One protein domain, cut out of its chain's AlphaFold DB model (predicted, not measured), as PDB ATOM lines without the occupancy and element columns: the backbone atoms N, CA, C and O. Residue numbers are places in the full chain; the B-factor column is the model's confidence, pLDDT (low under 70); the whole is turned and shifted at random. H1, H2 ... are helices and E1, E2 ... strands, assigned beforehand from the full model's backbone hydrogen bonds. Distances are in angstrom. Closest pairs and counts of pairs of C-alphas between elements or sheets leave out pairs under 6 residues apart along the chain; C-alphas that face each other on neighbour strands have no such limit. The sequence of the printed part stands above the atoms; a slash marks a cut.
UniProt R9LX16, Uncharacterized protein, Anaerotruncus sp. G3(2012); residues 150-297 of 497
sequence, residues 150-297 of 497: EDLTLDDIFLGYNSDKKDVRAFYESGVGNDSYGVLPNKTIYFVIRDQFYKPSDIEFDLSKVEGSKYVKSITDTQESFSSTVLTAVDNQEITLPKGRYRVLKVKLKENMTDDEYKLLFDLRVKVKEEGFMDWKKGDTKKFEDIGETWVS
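What this domain is: This is residues 150 to 297 of the 497 residues of an uncharacterized protein of Anaerotruncus sp. G3(2012) (UniProt R9LX16). Two strongly twisted sheets of three strands, E2 E7 E8 and E1 E6 E3, stack face to face as a sandwich with their strands crossed at 50 degrees. E3 and E6 bend sharply, and their ends beyond the bends lead to a small hairpin, E4 and E5, far from the mean of the C-alphas, while the short H1 only grazes the sheet E2 E7 E8. The printed part has 148 residues, in the order H1 E1 E2 E3 E4 E5 E6 E7 E8; the sheets are antiparallel, and the class is mostly strand, with under half of the residues in named elements. It is compact, with a radius of gyration of the C-alphas of 15.2 A, and only just elongated, spanning 49 by 32 by 28 A.

How they stand to each other: In the first sheet, E7, residues 262 to 272, is the inner strand between the edge strands E2, residues 203 to 211, and E8, residues 285 to 296. N 206 and O 269 are 2.8 A apart across E2 and E7, and N 268 and O 288 are 2.9 A apart across the hairpin E7 and E8, both within hydrogen-bond range. In the second sheet, E6, residues 244 to 253, is the inner strand between E1, residues 188 to 192, and E3, residues 216 to 226. N 191 and O 249, 3.0 A, and N 220 and O 250, 2.9 A, are within hydrogen-bond range. The parts of the two sheets that face each other are 9.8 A centre to centre; the closest C-alphas of E2 and E3 are those of Phe 205 and Asp 221, 6.8 A apart. E3 bends by 85 degrees at residue 223 and E6 by 74 degrees at residue 247. E4, residues 229 to 233, and E5, residues 238 to 241, form a hairpin, with N 231 and O 239 within hydrogen-bond range at 2.9 A. E1 and E4 are near each other, and residues 171 to 172 pair antiparallel with residues 232 to 233 of E4. H1, residues 154 to 157, comes closest to E8 at the C-alphas of Leu 154 and Ile 291, 7.6 A apart; it is too short for an O i to N i+4 pair, but its one O i to N i+3 pair is within range.

Where its parts are: H1 begins at C-alpha 154, (163.255, 142.528, 165.955). From first to last C-alpha E7 measures 32.9 A, E8 30.3 A, E2 25.1 A, E6 24.0 A and E3 22.3 A. E7 begins at C-alpha 262, (156.138, 154.936, 146.761), and E8 ends at C-alpha 296, (151.975, 154.437, 149.963).

The domain as a whole: The C-alphas farthest apart, of Asp 259 and Gly 276, are 49.8 A apart. The links H1 to E1 and E7 to E8 are long. The printed part has no cut, its mean pLDDT is 91.7, and no printed residue is under 70.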
ATOM      1  N   GLU A 150     173.397 143.175 172.266       92.88
ATOM      2  CA  GLU A 150     173.938 142.730 170.983       92.88
ATOM      3  C   GLU A 150     173.193 141.527 170.401       92.88
ATOM      4  O   GLU A 150     173.212 141.354 169.182       92.88
ATOM      5  N   ASP A 151     172.482 140.755 171.223       92.94
ATOM      6  CA  ASP A 151     171.696 139.588 170.810       92.94
ATOM      7  C   ASP A 151     170.229 139.936 170.515       92.94
ATOM      8  O   ASP A 151     169.522 139.136 169.910       92.94
ATOM      9  N   LEU A 152     169.783 141.150 170.865       93.50
ATOM     10  CA  LEU A 152     168.396 141.598 170.706       93.50
ATOM     11  C   LEU A 152     167.914 141.477 169.252       93.50
ATOM     12  O   LEU A 152     168.572 141.964 168.338       93.50
ATOM     13  N   THR A 153     166.759 140.882 169.005       94.81
ATOM     14  CA  THR A 153     166.181 140.744 167.661       94.81
ATOM     15  C   THR A 153     164.974 141.661 167.471       94.81
ATOM     16  O   THR A 153     164.473 142.257 168.421       94.81
ATOM     17  N   LEU A 154     164.494 141.795 166.230       95.62
ATOM     18  CA  LEU A 154     163.255 142.528 165.955       95.62
ATOM     19  C   LEU A 154     162.023 141.823 166.552       95.62
ATOM     20  O   LEU A 154     161.092 142.510 166.962       95.62
ATOM     21  N   ASP A 155     162.042 140.489 166.663       93.12
ATOM     22  CA  ASP A 155     160.980 139.707 167.315       93.12
ATOM     23  C   ASP A 155     160.879 140.014 168.807       93.12
ATOM     24  O   ASP A 155     159.784 140.165 169.340       93.12
ATOM     25  N   ASP A 156     162.021 140.218 169.465       91.62
ATOM     26  CA  ASP A 156     162.049 140.615 170.872       91.62
ATOM     27  C   ASP A 156     161.433 142.007 171.088       91.62
ATOM     28  O   ASP A 156     160.925 142.302 172.169       91.62
ATOM     29  N   ILE A 157     161.478 142.884 170.081       93.50
ATOM     30  CA  ILE A 157     161.031 144.278 170.193       93.50
ATOM     31  C   ILE A 157     159.570 144.441 169.788       93.50
ATOM     32  O   ILE A 157     158.842 145.167 170.465       93.50
ATOM     33  N   PHE A 158     159.128 143.801 168.706       94.12
ATOM     34  CA  PHE A 158     157.834 144.084 168.090       94.12
ATOM     35  C   PHE A 158     156.904 142.877 168.089       94.12
ATOM     36  O   PHE A 158     157.320 141.745 167.862       94.12
ATOM     37  N   LEU A 159     155.605 143.138 168.241       90.69
ATOM     38  CA  LEU A 159     154.562 142.122 168.032       90.69
ATOM     39  C   LEU A 159     154.402 141.746 166.553       90.69
ATOM     40  O   LEU A 159     153.877 140.687 166.230       90.69
ATOM     41  N   GLY A 160     154.843 142.630 165.655       91.56
ATOM     42  CA  GLY A 160     154.683 142.514 164.208       91.56
ATOM     43  C   GLY A 160     155.766 141.765 163.465       91.56
ATOM     44  O   GLY A 160     155.871 141.946 162.251       91.56
ATOM     45  N   TYR A 161     156.608 141.003 164.157       94.69
ATOM     46  CA  TYR A 161     157.735 140.353 163.509       94.69
ATOM     47  C   TYR A 161     157.280 139.333 162.464       94.69
ATOM     48  O   TYR A 161     156.376 138.519 162.667       94.69
ATOM     49  N   ASN A 162     157.925 139.395 161.311       93.62
ATOM     50  CA  ASN A 162     157.685 138.521 160.188       93.62
ATOM     51  C   ASN A 162     158.858 137.554 160.051       93.62
ATOM     52  O   ASN A 162     159.921 137.911 159.548       93.62
ATOM     53  N   SER A 163     158.662 136.304 160.465       90.81
ATOM     54  CA  SER A 163     159.717 135.287 160.423       90.81
ATOM     55  C   SER A 163     160.237 134.996 159.015       90.81
ATOM     56  O   SER A 163     161.401 134.619 158.867       90.81
ATOM     57  N   ASP A 164     159.394 135.169 157.995       90.12
ATOM     58  CA  ASP A 164     159.712 134.789 156.620       90.12
ATOM     59  C   ASP A 164     160.629 135.818 155.956       90.12
ATOM     60  O   ASP A 164     161.632 135.455 155.336       90.12
ATOM     61  N   LYS A 165     160.313 137.108 156.126       90.88
ATOM     62  CA  LYS A 165     161.117 138.221 155.595       90.88
ATOM     63  C   LYS A 165     162.179 138.728 156.571       90.88
ATOM     64  O   LYS A 165     163.112 139.399 156.142       90.88
ATOM     65  N   LYS A 166     162.080 138.352 157.851       93.62
ATOM     66  CA  LYS A 166     162.918 138.838 158.960       93.62
ATOM     67  C   LYS A 166     162.843 140.355 159.148       93.62
ATOM     68  O   LYS A 166     163.828 140.979 159.531       93.62
ATOM     69  N   ASP A 167     161.664 140.913 158.899       95.31
ATOM     70  CA  ASP A 167     161.318 142.320 159.075       95.31
ATOM     71  C   ASP A 167     160.153 142.469 160.071       95.31
ATOM     72  O   ASP A 167     159.729 141.514 160.731       95.31
ATOM     73  N   VAL A 168     159.664 143.691 160.227       96.88
ATOM     74  CA  VAL A 168     158.546 144.067 161.084       96.88
ATOM     75  C   VAL A 168     157.465 144.671 160.209       96.88
ATOM     76  O   VAL A 168     157.701 145.604 159.438       96.88
ATOM     77  N   ARG A 169     156.247 144.168 160.377       95.81
ATOM     78  CA  ARG A 169     155.070 144.717 159.714       95.81
ATOM     79  C   ARG A 169     154.725 146.091 160.273       95.81
ATOM     80  O   ARG A 169     154.590 146.266 161.484       95.81
ATOM     81  N   ALA A 170     154.524 147.038 159.366       95.94
ATOM     82  CA  ALA A 170     153.793 148.255 159.666       95.94
ATOM     83  C   ALA A 170     152.294 147.938 159.652       95.94
ATOM     84  O   ALA A 170     151.756 147.551 158.615       95.94
ATOM     85  N   PHE A 171     151.634 148.091 160.796       96.56
ATOM     86  CA  PHE A 171     150.199 147.859 160.915       96.56
ATOM     87  C   PHE A 171     149.401 149.151 160.836       96.56
ATOM     88  O   PHE A 171     149.903 150.229 161.145       96.56
ATOM     89  N   TYR A 172     148.129 149.040 160.494       96.00
ATOM     90  CA  TYR A 172     147.189 150.143 160.431       96.00
ATOM     91  C   TYR A 172     145.781 149.688 160.812       96.00
ATOM     92  O   TYR A 172     145.476 148.499 160.842       96.00
ATOM     93  N   GLU A 173     144.923 150.647 161.143       94.81
ATOM     94  CA  GLU A 173     143.517 150.393 161.466       94.81
ATOM     95  C   GLU A 173     142.689 150.104 160.204       94.81
ATOM     96  O   GLU A 173     143.117 150.358 159.077       94.81
ATOM     97  N   SER A 174     141.474 149.587 160.386       90.38
ATOM     98  CA  SER A 174     140.544 149.349 159.277       90.38
ATOM     99  C   SER A 174     140.311 150.614 158.432       90.38
ATOM    100  O   SER A 174     140.221 151.719 158.965       90.38
ATOM    101  N   GLY A 175     140.219 150.455 157.107       88.69
ATOM    102  CA  GLY A 175     140.017 151.562 156.158       88.69
ATOM    103  C   GLY A 175     141.263 152.412 155.870       88.69
ATOM    104  O   GLY A 175     141.149 153.503 155.313       88.69
ATOM    105  N   VAL A 176     142.450 151.953 156.282       94.06
ATOM    106  CA  VAL A 176     143.732 152.624 156.004       94.06
ATOM    107  C   VAL A 176     144.529 151.938 154.889       94.06
ATOM    108  O   VAL A 176     145.322 152.604 154.225       94.06
ATOM    109  N   GLY A 177     144.338 150.636 154.673       92.38
ATOM    110  CA  GLY A 177     144.929 149.934 153.530       92.38
ATOM    111  C   GLY A 177     144.338 150.422 152.207       92.38
ATOM    112  O   GLY A 177     143.202 150.891 152.188       92.38
ATOM    113  N   ASN A 178     145.116 150.308 151.134       91.25
ATOM    114  CA  ASN A 178     144.692 150.632 149.771       91.25
ATOM    115  C   ASN A 178     144.588 149.361 148.905       91.25
ATOM    116  O   ASN A 178     145.015 148.275 149.317       91.25
ATOM    117  N   ASP A 179     144.071 149.494 147.686       86.56
ATOM    118  CA  ASP A 179     143.815 148.369 146.775       86.56
ATOM    119  C   ASP A 179     145.092 147.729 146.190       86.56
ATOM    120  O   ASP A 179     145.040 146.659 145.577       86.56
ATOM    121  N   SER A 180     146.258 148.349 146.393       86.31
ATOM    122  CA  SER A 180     147.552 147.934 145.826       86.31
ATOM    123  C   SER A 180     148.468 147.224 146.829       86.31
ATOM    124  O   SER A 180     149.675 147.157 146.621       86.31
ATOM    125  N   TYR A 181     147.920 146.654 147.911       87.06
ATOM    126  CA  TYR A 181     148.716 146.095 149.020       87.06
ATOM    127  C   TYR A 181     149.659 147.144 149.642       87.06
ATOM    128  O   TYR A 181     150.804 146.859 150.004       87.06
ATOM    129  N   GLY A 182     149.166 148.373 149.756       92.69
ATOM    130  CA  GLY A 182     149.825 149.503 150.387       92.69
ATOM    131  C   GLY A 182     148.917 150.178 151.410       92.69
ATOM    132  O   GLY A 182     147.941 149.612 151.907       92.69
ATOM    133  N   VAL A 183     149.267 151.411 151.744       95.38
ATOM    134  CA  VAL A 183     148.588 152.250 152.724       95.38
ATOM    135  C   VAL A 183     148.160 153.556 152.071       95.38
ATOM    136  O   VAL A 183     148.915 154.164 151.310       95.38
ATOM    137  N   LEU A 184     146.967 154.027 152.417       94.81
ATOM    138  CA  LEU A 184     146.461 155.310 151.959       94.81
ATOM    139  C   LEU A 184     147.298 156.486 152.513       94.81
ATOM    140  O   LEU A 184     147.683 156.500 153.690       94.81
ATOM    141  N   PRO A 185     147.557 157.522 151.697       93.44
ATOM    142  CA  PRO A 185     148.168 158.769 152.136       93.44
ATOM    143  C   PRO A 185     147.388 159.452 153.262       93.44
ATOM    144  O   PRO A 185     146.202 159.211 153.477       93.44
ATOM    145  N   ASN A 186     148.065 160.337 153.998       91.50
ATOM    146  CA  ASN A 186     147.485 161.079 155.126       91.50
ATOM    147  C   ASN A 186     146.859 160.184 156.230       91.50
ATOM    148  O   ASN A 186     146.085 160.656 157.064       91.50
ATOM    149  N   LYS A 187     147.214 158.893 156.273       94.75
ATOM    150  CA  LYS A 187     146.861 157.961 157.351       94.75
ATOM    151  C   LYS A 187     148.042 157.704 158.287       94.75
ATOM    152  O   LYS A 187     149.115 158.301 158.165       94.75
ATOM    153  N   THR A 188     147.818 156.848 159.277       96.56
ATOM    154  CA  THR A 188     148.812 156.479 160.285       96.56
ATOM    155  C   THR A 188     149.091 154.985 160.222       96.56
ATOM    156  O   THR A 188     148.157 154.193 160.132       96.56
ATOM    157  N   ILE A 189     150.368 154.627 160.324       97.25
ATOM    158  CA  ILE A 189     150.829 153.255 160.541       97.25
ATOM    159  C   ILE A 189     151.549 153.154 161.891       97.25
ATOM    160  O   ILE A 189     152.071 154.146 162.418       97.25
ATOM    161  N   TYR A 190     151.596 151.947 162.436       96.94
ATOM    162  CA  TYR A 190     152.103 151.637 163.764       96.94
ATOM    163  C   TYR A 190     153.063 150.449 163.711       96.94
ATOM    164  O   TYR A 190     152.738 149.395 163.163       96.94
ATOM    165  N   PHE A 191     154.216 150.590 164.363       96.94
ATOM    166  CA  PHE A 191     155.015 149.447 164.803       96.94
ATOM    167  C   PHE A 191     154.774 149.251 166.299       96.94
ATOM    168  O   PHE A 191     155.164 150.098 167.108       96.94
ATOM    169  N   VAL A 192     154.086 148.169 166.665       94.12
ATOM    170  CA  VAL A 192     153.673 147.920 168.054       94.12
ATOM    171  C   VAL A 192     154.811 147.269 168.833       94.12
ATOM    172  O   VAL A 192     155.252 146.169 168.488       94.12
ATOM    173  N   ILE A 193     155.288 147.963 169.866       92.75
ATOM    174  CA  ILE A 193     156.411 147.545 170.709       92.75
ATOM    175  C   ILE A 193     155.891 146.642 171.836       92.75
ATOM    176  O   ILE A 193     154.855 146.923 172.435       92.75
ATOM    177  N   ARG A 194     156.629 145.573 172.148       87.56
ATOM    178  CA  ARG A 194     156.344 144.677 173.277       87.56
ATOM    179  C   ARG A 194     156.547 145.387 174.616       87.56
ATOM    180  O   ARG A 194     157.518 146.122 174.809       87.56
ATOM    181  N   ASP A 195     155.686 145.101 175.587       78.38
ATOM    182  CA  ASP A 195     155.633 145.823 176.871       78.38
ATOM    183  C   ASP A 195     156.864 145.703 177.760       78.38
ATOM    184  O   ASP A 195     157.056 146.521 178.663       78.38
ATOM    185  N   GLN A 196     157.732 144.721 177.526       79.44
ATOM    186  CA  GLN A 196     159.018 144.688 178.219       79.44
ATOM    187  C   GLN A 196     159.824 145.979 177.981       79.44
ATOM    188  O   GLN A 196     160.639 146.367 178.816       79.44
ATOM    189  N   PHE A 197     159.510 146.700 176.899       86.56
ATOM    190  CA  PHE A 197     160.009 148.027 176.581       86.56
ATOM    191  C   PHE A 197     158.938 149.120 176.704       86.56
ATOM    192  O   PHE A 197     159.002 150.118 175.999       86.56
ATOM    193  N   TYR A 198     157.946 148.989 177.586       79.44
ATOM    194  CA  TYR A 198     156.826 149.938 177.692       79.44
ATOM    195  C   TYR A 198     157.245 151.376 178.059       79.44
ATOM    196  O   TYR A 198     156.572 152.335 177.677       79.44
ATOM    197  N   LYS A 199     158.359 151.548 178.786       80.56
ATOM    198  CA  LYS A 199     158.797 152.840 179.340       80.56
ATOM    199  C   LYS A 199     159.842 153.542 178.468       80.56
ATOM    200  O   LYS A 199     160.976 153.060 178.372       80.56
ATOM    201  N   PRO A 200     159.536 154.731 177.918       85.38
ATOM    202  CA  PRO A 200     160.519 155.520 177.174       85.38
ATOM    203  C   PRO A 200     161.684 156.052 178.018       85.38
ATOM    204  O   PRO A 200     162.729 156.400 177.471       85.38
ATOM    205  N   SER A 201     161.530 156.109 179.346       85.50
ATOM    206  CA  SER A 201     162.603 156.496 180.272       85.50
ATOM    207  C   SER A 201     163.748 155.490 180.320       85.50
ATOM    208  O   SER A 201     164.882 155.884 180.582       85.50
ATOM    209  N   ASP A 202     163.451 154.218 180.064       88.19
ATOM    210  CA  ASP A 202     164.390 153.121 180.275       88.19
ATOM    211  C   ASP A 202     165.158 152.807 178.990       88.19
ATOM    212  O   ASP A 202     166.363 152.537 179.007       88.19
ATOM    213  N   ILE A 203     164.463 152.925 177.857       92.69
ATOM    214  CA  ILE A 203     164.967 152.619 176.523       92.69
ATOM    215  C   ILE A 203     164.311 153.517 175.473       92.69
ATOM    216  O   ILE A 203     163.108 153.777 175.511       92.69
ATOM    217  N   GLU A 204     165.109 153.979 174.518       95.56
ATOM    218  CA  GLU A 204     164.695 154.807 173.385       95.56
ATOM    219  C   GLU A 204     164.740 154.001 172.089       95.56
ATOM    220  O   GLU A 204     165.724 153.305 171.817       95.56
ATOM    221  N   PHE A 205     163.689 154.159 171.288       97.31
ATOM    222  CA  PHE A 205     163.590 153.642 169.932       97.31
ATOM    223  C   PHE A 205     163.540 154.817 168.959       97.31
ATOM    224  O   PHE A 205     162.588 155.592 168.937       97.31
ATOM    225  N   ASP A 206     164.584 154.951 168.154       96.56
ATOM    226  CA  ASP A 206     164.711 155.994 167.144       96.56
ATOM    227  C   ASP A 206     164.538 155.364 165.760       96.56
ATOM    228  O   ASP A 206     165.417 154.646 165.270       96.56
ATOM    229  N   LEU A 207     163.361 155.582 165.171       96.94
ATOM    230  CA  LEU A 207     163.000 155.082 163.849       96.94
ATOM    231  C   LEU A 207     163.348 156.133 162.793       96.94
ATOM    232  O   LEU A 207     162.800 157.237 162.769       96.94
ATOM    233  N   SER A 208     164.259 155.769 161.902       95.00
ATOM    234  CA  SER A 208     164.790 156.630 160.852       95.00
ATOM    235  C   SER A 208     164.220 156.254 159.488       95.00
ATOM    236  O   SER A 208     163.947 155.094 159.206       95.00
ATOM    237  N   LYS A 209     164.038 157.258 158.628       94.12
ATOM    238  CA  LYS A 209     163.491 157.101 157.272       94.12
ATOM    239  C   LYS A 209     164.640 156.800 156.312       94.12
ATOM    240  O   LYS A 209     165.520 157.649 156.162       94.12
ATOM    241  N   VAL A 210     164.602 155.653 155.647       94.56
ATOM    242  CA  VAL A 210     165.582 155.265 154.619       94.56
ATOM    243  C   VAL A 210     165.063 155.657 153.240       94.56
ATOM    244  O   VAL A 210     165.731 156.377 152.500       94.56
ATOM    245  N   GLU A 211     163.822 155.273 152.935       95.25
ATOM    246  CA  GLU A 211     163.149 155.558 151.667       95.25
ATOM    247  C   GLU A 211     161.775 156.202 151.905       95.25
ATOM    248  O   GLU A 211     161.165 156.036 152.963       95.25
ATOM    249  N   GLY A 212     161.309 157.011 150.949       90.69
ATOM    250  CA  GLY A 212     159.982 157.629 151.028       90.69
ATOM    251  C   GLY A 212     159.852 158.748 152.066       90.69
ATOM    252  O   GLY A 212     158.744 159.138 152.431       90.69
ATOM    253  N   SER A 213     160.966 159.329 152.526       89.94
ATOM    254  CA  SER A 213     160.980 160.345 153.593       89.94
ATOM    255  C   SER A 213     160.086 161.564 153.318       89.94
ATOM    256  O   SER A 213     159.523 162.133 154.260       89.94
ATOM    257  N   LYS A 214     159.899 161.934 152.040       90.56
ATOM    258  CA  LYS A 214     158.976 162.998 151.612       90.56
ATOM    259  C   LYS A 214     157.516 162.716 151.984       90.56
ATOM    260  O   LYS A 214     156.816 163.684 152.273       90.56
ATOM    261  N   TYR A 215     157.109 161.448 152.071       92.31
ATOM    262  CA  TYR A 215     155.747 160.995 152.390       92.31
ATOM    263  C   TYR A 215     155.511 160.727 153.874       92.31
ATOM    264  O   TYR A 215     154.398 160.402 154.270       92.31
ATOM    265  N   VAL A 216     156.524 160.911 154.722       94.69
ATOM    266  CA  VAL A 216     156.377 160.759 156.172       94.69
ATOM    267  C   VAL A 216     156.297 162.133 156.830       94.69
ATOM    268  O   VAL A 216     157.283 162.879 156.849       94.69
ATOM    269  N   LYS A 217     155.134 162.455 157.407       94.31
ATOM    270  CA  LYS A 217     154.869 163.701 158.142       94.31
ATOM    271  C   LYS A 217     155.630 163.720 159.462       94.31
ATOM    272  O   LYS A 217     156.418 164.630 159.700       94.31
ATOM    273  N   SER A 218     155.447 162.695 160.288       95.75
ATOM    274  CA  SER A 218     156.103 162.585 161.592       95.75
ATOM    275  C   SER A 218     156.290 161.131 162.000       95.75
ATOM    276  O   SER A 218     155.533 160.260 161.582       95.75
ATOM    277  N   ILE A 219     157.290 160.901 162.843       97.06
ATOM    278  CA  ILE A 219     157.528 159.640 163.544       97.06
ATOM    279  C   ILE A 219     157.529 159.976 165.031       97.06
ATOM    280  O   ILE A 219     158.126 160.978 165.432       97.06
ATOM    281  N   THR A 220     156.822 159.198 165.841       96.50
ATOM    282  CA  THR A 220     156.718 159.441 167.281       96.50
ATOM    283  C   THR A 220     156.736 158.122 168.033       96.50
ATOM    284  O   THR A 220     155.903 157.256 167.786       96.50
ATOM    285  N   ASP A 221     157.676 157.992 168.960       95.06
ATOM    286  CA  ASP A 221     157.672 156.957 169.991       95.06
ATOM    287  C   ASP A 221     156.748 157.419 171.122       95.06
ATOM    288  O   ASP A 221     157.029 158.410 171.800       95.06
ATOM    289  N   THR A 222     155.588 156.780 171.245       91.31
ATOM    290  CA  THR A 222     154.516 157.216 172.146       91.31
ATOM    291  C   THR A 222     153.753 156.026 172.711       91.31
ATOM    292  O   THR A 222     153.892 154.894 172.249       91.31
ATOM    293  N   GLN A 223     152.921 156.287 173.711       86.81
ATOM    294  CA  GLN A 223     151.907 155.350 174.167       86.81
ATOM    295  C   GLN A 223     150.559 155.741 173.561       86.81
ATOM    296  O   GLN A 223     150.138 156.890 173.683       86.81
ATOM    297  N   GLU A 224     149.896 154.793 172.909       86.44
ATOM    298  CA  GLU A 224     148.569 154.965 172.317       86.44
ATOM    299  C   GLU A 224     147.572 154.053 173.021       86.44
ATOM    300  O   GLU A 224     147.877 152.908 173.365       86.44
ATOM    301  N   SER A 225     146.376 154.580 173.259       83.25
ATOM    302  CA  SER A 225     145.268 153.804 173.796       83.25
ATOM    303  C   SER A 225     144.458 153.237 172.641       83.25
ATOM    304  O   SER A 225     143.874 153.988 171.866       83.25
ATOM    305  N   PHE A 226     144.398 151.914 172.559       81.62
ATOM    306  CA  PHE A 226     143.538 151.197 171.631       81.62
ATOM    307  C   PHE A 226     142.310 150.677 172.378       81.62
ATOM    308  O   PHE A 226     142.368 150.334 173.564       81.62
ATOM    309  N   SER A 227     141.176 150.627 171.687       80.38
ATOM    310  CA  SER A 227     140.044 149.812 172.126       80.38
ATOM    311  C   SER A 227     140.336 148.345 171.784       80.38
ATOM    312  O   SER A 227     141.484 147.975 171.546       80.38
ATOM    313  N   SER A 228     139.325 147.475 171.779       82.50
ATOM    314  CA  SER A 228     139.501 146.169 171.141       82.50
ATOM    315  C   SER A 228     139.636 146.392 169.632       82.50
ATOM    316  O   SER A 228     138.630 146.516 168.935       82.50
ATOM    317  N   THR A 229     140.870 146.482 169.141       86.94
ATOM    318  CA  THR A 229     141.191 146.910 167.775       86.94
ATOM    319  C   THR A 229     141.932 145.801 167.039       86.94
ATOM    320  O   THR A 229     142.889 145.224 167.552       86.94
ATOM    321  N   VAL A 230     141.503 145.509 165.813       92.75
ATOM    322  CA  VAL A 230     142.290 144.705 164.873       92.75
ATOM    323  C   VAL A 230     143.140 145.667 164.063       92.75
ATOM    324  O   VAL A 230     142.607 146.599 163.459       92.75
ATOM    325  N   LEU A 231     144.453 145.461 164.087       95.19
ATOM    326  CA  LEU A 231     145.367 146.153 163.194       95.19
ATOM    327  C   LEU A 231     145.817 145.195 162.096       95.19
ATOM    328  O   LEU A 231     146.178 144.051 162.376       95.19
ATOM    329  N   THR A 232     145.832 145.687 160.866       95.12
ATOM    330  CA  THR A 232     146.127 144.922 159.654       95.12
ATOM    331  C   THR A 232     147.408 145.449 159.022       95.12
ATOM    332  O   THR A 232     147.703 146.639 159.089       95.12
ATOM    333  N   ALA A 233     148.209 144.561 158.450       94.19
ATOM    334  CA  ALA A 233     149.375 144.903 157.652       94.19
ATOM    335  C   ALA A 233     149.083 144.706 156.162       94.19
ATOM    336  O   ALA A 233     148.133 144.024 155.783       94.19
ATOM    337  N   VAL A 234     149.957 145.241 155.310       91.62
ATOM    338  CA  VAL A 234     149.813 145.178 153.845       91.62
ATOM    339  C   VAL A 234     149.757 143.760 153.265       91.62
ATOM    340  O   VAL A 234     149.213 143.548 152.188       91.62
ATOM    341  N   ASP A 235     150.291 142.765 153.976       90.50
ATOM    342  CA  ASP A 235     150.216 141.348 153.604       90.50
ATOM    343  C   ASP A 235     148.967 140.638 154.167       90.50
ATOM    344  O   ASP A 235     148.907 139.407 154.184       90.50
ATOM    345  N   ASN A 236     147.970 141.409 154.618       90.31
ATOM    346  CA  ASN A 236     146.731 140.966 155.265       90.31
ATOM    347  C   ASN A 236     146.943 140.160 156.554       90.31
ATOM    348  O   ASN A 236     146.037 139.457 157.004       90.31
ATOM    349  N   GLN A 237     148.132 140.231 157.155       92.12
ATOM    350  CA  GLN A 237     148.328 139.716 158.504       92.12
ATOM    351  C   GLN A 237     147.748 140.690 159.516       92.12
ATOM    352  O   GLN A 237     147.860 141.908 159.373       92.12
ATOM    353  N   GLU A 238     147.157 140.135 160.563       93.19
ATOM    354  CA  GLU A 238     146.454 140.901 161.575       93.19
ATOM    355  C   GLU A 238     147.020 140.622 162.958       93.19
ATOM    356  O   GLU A 238     147.436 139.506 163.278       93.19
ATOM    357  N   ILE A 239     146.975 141.646 163.800       90.31
ATOM    358  CA  ILE A 239     147.107 141.504 165.244       90.31
ATOM    359  C   ILE A 239     145.841 142.050 165.892       90.31
ATOM    360  O   ILE A 239     145.354 143.126 165.551       90.31
ATOM    361  N   THR A 240     145.288 141.302 166.841       87.69
ATOM    362  CA  THR A 240     144.222 141.810 167.702       87.69
ATOM    363  C   THR A 240     144.854 142.396 168.949       87.69
ATOM    364  O   THR A 240     145.499 141.681 169.716       87.69
ATOM    365  N   LEU A 241     144.647 143.691 169.151       84.38
ATOM    366  CA  LEU A 241     144.988 144.385 170.377       84.38
ATOM    367  C   LEU A 241     143.746 144.414 171.273       84.38
ATOM    368  O   LEU A 241     142.750 145.051 170.917       84.38
ATOM    369  N   PRO A 242     143.760 143.734 172.432       79.88
ATOM    370  CA  PRO A 242     142.805 144.014 173.495       79.88
ATOM    371  C   PRO A 242     142.772 145.507 173.834       79.88
ATOM    372  O   PRO A 242     143.767 146.212 173.656       79.88
ATOM    373  N   LYS A 243     141.652 145.979 174.389       77.44
ATOM    374  CA  LYS A 243     141.557 147.349 174.910       77.44
ATOM    375  C   LYS A 243     142.730 147.629 175.856       77.44
ATOM    376  O   LYS A 243     143.038 146.822 176.709       77.44
ATOM    377  N   GLY A 244     143.425 148.742 175.715       72.19
ATOM    378  CA  GLY A 244     144.593 148.987 176.553       72.19
ATOM    379  C   GLY A 244     145.520 150.029 175.975       72.19
ATOM    380  O   GLY A 244     145.266 150.600 174.916       72.19
ATOM    381  N   ARG A 245     146.604 150.296 176.697       79.25
ATOM    382  CA  ARG A 245     147.640 151.228 176.270       79.25
ATOM    383  C   ARG A 245     148.872 150.462 175.816       79.25
ATOM    384  O   ARG A 245     149.347 149.586 176.524       79.25
ATOM    385  N   TYR A 246     149.382 150.823 174.648       85.38
ATOM    386  CA  TYR A 246     150.497 150.151 173.995       85.38
ATOM    387  C   TYR A 246     151.552 151.179 173.634       85.38
ATOM    388  O   TYR A 246     151.223 152.269 173.157       85.38
ATOM    389  N   ARG A 247     152.829 150.840 173.818       90.56
ATOM    390  CA  ARG A 247     153.912 151.639 173.243       90.56
ATOM    391  C   ARG A 247     153.999 151.340 171.748       90.56
ATOM    392  O   ARG A 247     154.038 150.183 171.336       90.56
ATOM    393  N   VAL A 248     154.037 152.382 170.932       94.44
ATOM    394  CA  VAL A 248     154.089 152.268 169.477       94.44
ATOM    395  C   VAL A 248     155.079 153.265 168.896       94.44
ATOM    396  O   VAL A 248     155.240 154.380 169.398       94.44
ATOM    397  N   LEU A 249     155.691 152.889 167.777       97.25
ATOM    398  CA  LEU A 249     156.283 153.851 166.856       97.25
ATOM    399  C   LEU A 249     155.194 154.254 165.867       97.25
ATOM    400  O   LEU A 249     154.861 153.506 164.946       97.25
ATOM    401  N   LYS A 250     154.606 155.425 166.104       97.50
ATOM    402  CA  LYS A 250     153.545 156.008 165.287       97.50
ATOM    403  C   LYS A 250     154.154 156.770 164.123       97.50
ATOM    404  O   LYS A 250     154.887 157.739 164.330       97.50
ATOM    405  N   VAL A 251     153.812 156.381 162.903       97.56
ATOM    406  CA  VAL A 251     154.257 157.058 161.684       97.56
ATOM    407  C   VAL A 251     153.042 157.673 160.998       97.56
ATOM    408  O   VAL A 251     152.167 156.966 160.506       97.56
ATOM    409  N   LYS A 252     152.979 159.008 160.974       96.75
ATOM    410  CA  LYS A 252     151.943 159.752 160.244       96.75
ATOM    411  C   LYS A 252     152.423 160.015 158.824       96.75
ATOM    412  O   LYS A 252     153.503 160.587 158.640       96.75
ATOM    413  N   LEU A 253     151.625 159.638 157.835       95.50
ATOM    414  CA  LEU A 253     151.916 159.850 156.421       95.50
ATOM    415  C   LEU A 253     151.439 161.235 155.965       95.50
ATOM    416  O   LEU A 253     150.594 161.865 156.602       95.50
ATOM    417  N   LYS A 254     152.031 161.745 154.886       91.56
ATOM    418  CA  LYS A 254     151.566 162.955 154.196       91.56
ATOM    419  C   LYS A 254     150.551 162.593 153.123       91.56
ATOM    420  O   LYS A 254     150.462 161.438 152.718       91.56
ATOM    421  N   GLU A 255     149.825 163.600 152.656       87.62
ATOM    422  CA  GLU A 255     149.041 163.503 151.428       87.62
ATOM    423  C   GLU A 255     149.965 163.197 150.234       87.62
ATOM    424  O   GLU A 255     151.098 163.691 150.172       87.62
ATOM    425  N   ASN A 256     149.483 162.388 149.293       87.50
ATOM    426  CA  ASN A 256     150.120 162.145 148.005       87.50
ATOM    427  C   ASN A 256     149.156 162.668 146.939       87.50
ATOM    428  O   ASN A 256     148.025 162.217 146.882       87.50
ATOM    429  N   MET A 257     149.582 163.617 146.113       86.31
ATOM    430  CA  MET A 257     148.724 164.224 145.080       86.31
ATOM    431  C   MET A 257     148.993 163.630 143.689       86.31
ATOM    432  O   MET A 257     148.729 164.266 142.674       86.31
ATOM    433  N   THR A 258     149.605 162.447 143.646       86.12
ATOM    434  CA  THR A 258     150.011 161.752 142.419       86.12
ATOM    435  C   THR A 258     149.423 160.346 142.402       86.12
ATOM    436  O   THR A 258     149.059 159.816 143.454       86.12
ATOM    437  N   ASP A 259     149.353 159.729 141.227       86.00
ATOM    438  CA  ASP A 259     148.978 158.321 141.073       86.00
ATOM    439  C   ASP A 259     150.170 157.360 141.198       86.00
ATOM    440  O   ASP A 259     150.012 156.152 141.037       86.00
ATOM    441  N   ASP A 260     151.351 157.885 141.517       90.12
ATOM    442  CA  ASP A 260     152.532 157.080 141.773       90.12
ATOM    443  C   ASP A 260     152.445 156.379 143.135       90.12
ATOM    444  O   ASP A 260     152.016 156.946 144.151       90.12
ATOM    445  N   GLU A 261     152.973 155.161 143.158       92.12
ATOM    446  CA  GLU A 261     153.220 154.390 144.365       92.12
ATOM    447  C   GLU A 261     154.664 154.552 144.841       92.12
ATOM    448  O   GLU A 261     155.617 154.532 144.056       92.12
ATOM    449  N   TYR A 262     154.834 154.697 146.157       93.50
ATOM    450  CA  TYR A 262     156.138 154.936 146.761       93.50
ATOM    451  C   TYR A 262     156.436 153.975 147.898       93.50
ATOM    452  O   TYR A 262     155.638 153.798 148.817       93.50
ATOM    453  N   LYS A 263     157.650 153.429 147.873       94.62
ATOM    454  CA  LYS A 263     158.179 152.604 148.951       94.62
ATOM    455  C   LYS A 263     158.510 153.449 150.177       94.62
ATOM    456  O   LYS A 263     159.133 154.510 150.072       94.62
ATOM    457  N   LEU A 264     158.137 152.943 151.347       95.81
ATOM    458  CA  LEU A 264     158.584 153.411 152.654       95.81
ATOM    459  C   LEU A 264     159.470 152.331 153.278       95.81
ATOM    460  O   LEU A 264     159.070 151.169 153.367       95.81
ATOM    461  N   LEU A 265     160.661 152.726 153.720       96.00
ATOM    462  CA  LEU A 265     161.639 151.837 154.342       96.00
ATOM    463  C   LEU A 265     162.243 152.521 155.564       96.00
ATOM    464  O   LEU A 265     162.535 153.724 155.515       96.00
ATOM    465  N   PHE A 266     162.417 151.770 156.649       97.06
ATOM    466  CA  PHE A 266     162.826 152.319 157.939       97.06
ATOM    467  C   PHE A 266     163.987 151.561 158.575       97.06
ATOM    468  O   PHE A 266     164.017 150.336 158.557       97.06
ATOM    469  N   ASP A 267     164.862 152.307 159.241       97.56
ATOM    470  CA  ASP A 267     165.896 151.786 160.135       97.56
ATOM    471  C   ASP A 267     165.488 152.020 161.584       97.56
ATOM    472  O   ASP A 267     164.831 153.014 161.900       97.56
ATOM    473  N   LEU A 268     165.956 151.168 162.491       98.25
ATOM    474  CA  LEU A 268     165.751 151.334 163.924       98.25
ATOM    475  C   LEU A 268     167.076 151.425 164.663       98.25
ATOM    476  O   LEU A 268     167.943 150.558 164.555       98.25
ATOM    477  N   ARG A 269     167.191 152.427 165.528       97.88
ATOM    478  CA  ARG A 269     168.209 152.467 166.570       97.88
ATOM    479  C   ARG A 269     167.565 152.293 167.937       97.88
ATOM    480  O   ARG A 269     166.702 153.064 168.335       97.88
ATOM    481  N   VAL A 270     168.071 151.325 168.684       97.88
ATOM    482  CA  VAL A 270     167.747 151.094 170.090       97.88
ATOM    483  C   VAL A 270     168.846 151.704 170.949       97.88
ATOM    484  O   VAL A 270     170.033 151.506 170.664       97.88
ATOM    485  N   LYS A 271     168.477 152.449 171.993       97.19
ATOM    486  CA  LYS A 271     169.423 153.047 172.939       97.19
ATOM    487  C   LYS A 271     168.947 152.911 174.378       97.19
ATOM    488  O   LYS A 271     167.880 153.402 174.732       97.19
ATOM    489  N   VAL A 272     169.792 152.338 175.229       96.12
ATOM    490  CA  VAL A 272     169.520 152.217 176.667       96.12
ATOM    491  C   VAL A 272     169.664 153.577 177.344       96.12
ATOM    492  O   VAL A 272     170.666 154.283 177.162       96.12
ATOM    493  N   LYS A 273     168.658 153.959 178.131       94.69
ATOM    494  CA  LYS A 273     168.590 155.241 178.846       94.69
ATOM    495  C   LYS A 273     168.747 155.079 180.352       94.69
ATOM    496  O   LYS A 273     169.316 155.985 180.971       94.69
ATOM    497  N   GLU A 274     168.322 153.947 180.907       90.69
ATOM    498  CA  GLU A 274     168.427 153.653 182.336       90.69
ATOM    499  C   GLU A 274     169.471 152.574 182.634       90.69
ATOM    500  O   GLU A 274     169.606 151.589 181.914       90.69
ATOM    501  N   GLU A 275     170.256 152.794 183.688       89.44
ATOM    502  CA  GLU A 275     171.314 151.867 184.094       89.44
ATOM    503  C   GLU A 275     170.709 150.572 184.648       89.44
ATOM    504  O   GLU A 275     169.848 150.615 185.526       89.44
ATOM    505  N   GLY A 276     171.179 149.418 184.171       79.00
ATOM    506  CA  GLY A 276     170.714 148.115 184.648       79.00
ATOM    507  C   GLY A 276     169.333 147.709 184.127       79.00
ATOM    508  O   GLY A 276     168.813 146.679 184.553       79.00
ATOM    509  N   PHE A 277     168.737 148.468 183.197       84.19
ATOM    510  CA  PHE A 277     167.560 148.005 182.464       84.19
ATOM    511  C   PHE A 277     167.917 146.719 181.709       84.19
ATOM    512  O   PHE A 277     168.772 146.743 180.828       84.19
ATOM    513  N   MET A 278     167.298 145.595 182.091       82.31
ATOM    514  CA  MET A 278     167.620 144.250 181.579       82.31
ATOM    515  C   MET A 278     169.106 143.873 181.713       82.31
ATOM    516  O   MET A 278     169.664 143.205 180.849       82.31
ATOM    517  N   ASP A 279     169.761 144.331 182.786       86.81
ATOM    518  CA  ASP A 279     171.207 144.171 183.010       86.81
ATOM    519  C   ASP A 279     172.095 144.802 181.913       86.81
ATOM    520  O   ASP A 279     173.301 144.539 181.839       86.81
ATOM    521  N   TRP A 280     171.532 145.681 181.078       91.38
ATOM    522  CA  TRP A 280     172.271 146.441 180.072       91.38
ATOM    523  C   TRP A 280     172.857 147.728 180.653       91.38
ATOM    524  O   TRP A 280     172.369 148.279 181.647       91.38
ATOM    525  N   LYS A 281     173.923 148.237 180.022       93.31
ATOM    526  CA  LYS A 281     174.569 149.476 180.466       93.31
ATOM    527  C   LYS A 281     173.912 150.676 179.815       93.31
ATOM    528  O   LYS A 281     173.586 150.678 178.624       93.31
ATOM    529  N   LYS A 282     173.782 151.759 180.581       96.00
ATOM    530  CA  LYS A 282     173.278 153.021 180.047       96.00
ATOM    531  C   LYS A 282     174.157 153.503 178.894       96.00
ATOM    532  O   LYS A 282     175.371 153.650 179.029       96.00
ATOM    533  N   GLY A 283     173.517 153.850 177.782       95.50
ATOM    534  CA  GLY A 283     174.192 154.332 176.581       95.50
ATOM    535  C   GLY A 283     174.584 153.244 175.587       95.50
ATOM    536  O   GLY A 283     174.988 153.616 174.483       95.50
ATOM    537  N   ASP A 284     174.410 151.959 175.916       96.88
ATOM    538  CA  ASP A 284     174.526 150.885 174.931       96.88
ATOM    539  C   ASP A 284     173.506 151.093 173.804       96.88
ATOM    540  O   ASP A 284     172.398 151.608 174.013       96.88
ATOM    541  N   THR A 285     173.896 150.725 172.582       97.00
ATOM    542  CA  THR A 285     173.043 150.895 171.404       97.00
ATOM    543  C   THR A 285     173.122 149.717 170.458       97.00
ATOM    544  O   THR A 285     174.214 149.212 170.202       97.00
ATOM    545  N   LYS A 286     171.992 149.401 169.829       97.50
ATOM    546  CA  LYS A 286     171.913 148.486 168.693       97.50
ATOM    547  C   LYS A 286     171.219 149.164 167.521       97.50
ATOM    548  O   LYS A 286     170.329 149.987 167.715       97.50
ATOM    549  N   LYS A 287     171.655 148.843 166.308       97.56
ATOM    550  CA  LYS A 287     171.010 149.280 165.074       97.56
ATOM    551  C   LYS A 287     170.483 148.074 164.319       97.56
ATOM    552  O   LYS A 287     171.141 147.036 164.294       97.56
ATOM    553  N   PHE A 288     169.332 148.261 163.707       97.88
ATOM    554  CA  PHE A 288     168.727 147.354 162.756       97.88
ATOM    555  C   PHE A 288     168.467 148.159 161.489       97.88
ATOM    556  O   PHE A 288     167.892 149.246 161.562       97.88
ATOM    557  N   GLU A 289     168.947 147.646 160.366       96.94
ATOM    558  CA  GLU A 289     168.739 148.251 159.054       96.94
ATOM    559  C   GLU A 289     167.528 147.591 158.391       96.94
ATOM    560  O   GLU A 289     167.278 146.407 158.637       96.94
ATOM    561  N   ASP A 290     166.788 148.352 157.588       95.12
ATOM    562  CA  ASP A 290     165.669 147.873 156.768       95.12
ATOM    563  C   ASP A 290     164.637 147.054 157.571       95.12
ATOM    564  O   ASP A 290     164.222 145.960 157.188       95.12
ATOM    565  N   ILE A 291     164.221 147.580 158.724       95.56
ATOM    566  CA  ILE A 291     163.401 146.847 159.695       95.56
ATOM    567  C   ILE A 291     161.968 146.613 159.247       95.56
ATOM    568  O   ILE A 291     161.273 145.824 159.874       95.56
ATOM    569  N   GLY A 292     161.492 147.334 158.239       88.38
ATOM    570  CA  GLY A 292     160.102 147.292 157.820       88.38
ATOM    571  C   GLY A 292     159.901 148.032 156.513       88.38
ATOM    572  O   GLY A 292     160.349 149.170 156.350       88.38
ATOM    573  N   GLU A 293     159.204 147.368 155.600       90.19
ATOM    574  CA  GLU A 293     158.815 147.870 154.290       90.19
ATOM    575  C   GLU A 293     157.293 148.024 154.228       90.19
ATOM    576  O   GLU A 293     156.540 147.146 154.652       90.19
ATOM    577  N   THR A 294     156.835 149.131 153.654       92.62
ATOM    578  CA  THR A 294     155.445 149.299 153.220       92.62
ATOM    579  C   THR A 294     155.394 150.222 152.002       92.62
ATOM    580  O   THR A 294     156.420 150.754 151.576       92.62
ATOM    581  N   TRP A 295     154.211 150.408 151.431       94.25
ATOM    582  CA  TRP A 295     153.996 151.189 150.218       94.25
ATOM    583  C   TRP A 295     152.877 152.194 150.455       94.25
ATOM    584  O   TRP A 295     151.940 151.907 151.197       94.25
ATOM    585  N   VAL A 296     152.994 153.387 149.877       94.94
ATOM    586  CA  VAL A 296     151.975 154.437 149.963       94.94
ATOM    587  C   VAL A 296     151.539 154.857 148.565       94.94
ATOM    588  O   VAL A 296     152.362 155.258 147.739       94.94
ATOM    589  N   SER A 297     150.238 154.775 148.318       94.25
ATOM    590  CA  SER A 297     149.597 155.104 147.041       94.25
ATOM    591  C   SER A 297     148.127 155.447 147.272       94.25
ATOM    592  O   SER A 297     147.509 154.969 148.225       94.25
TER     593      SER A 297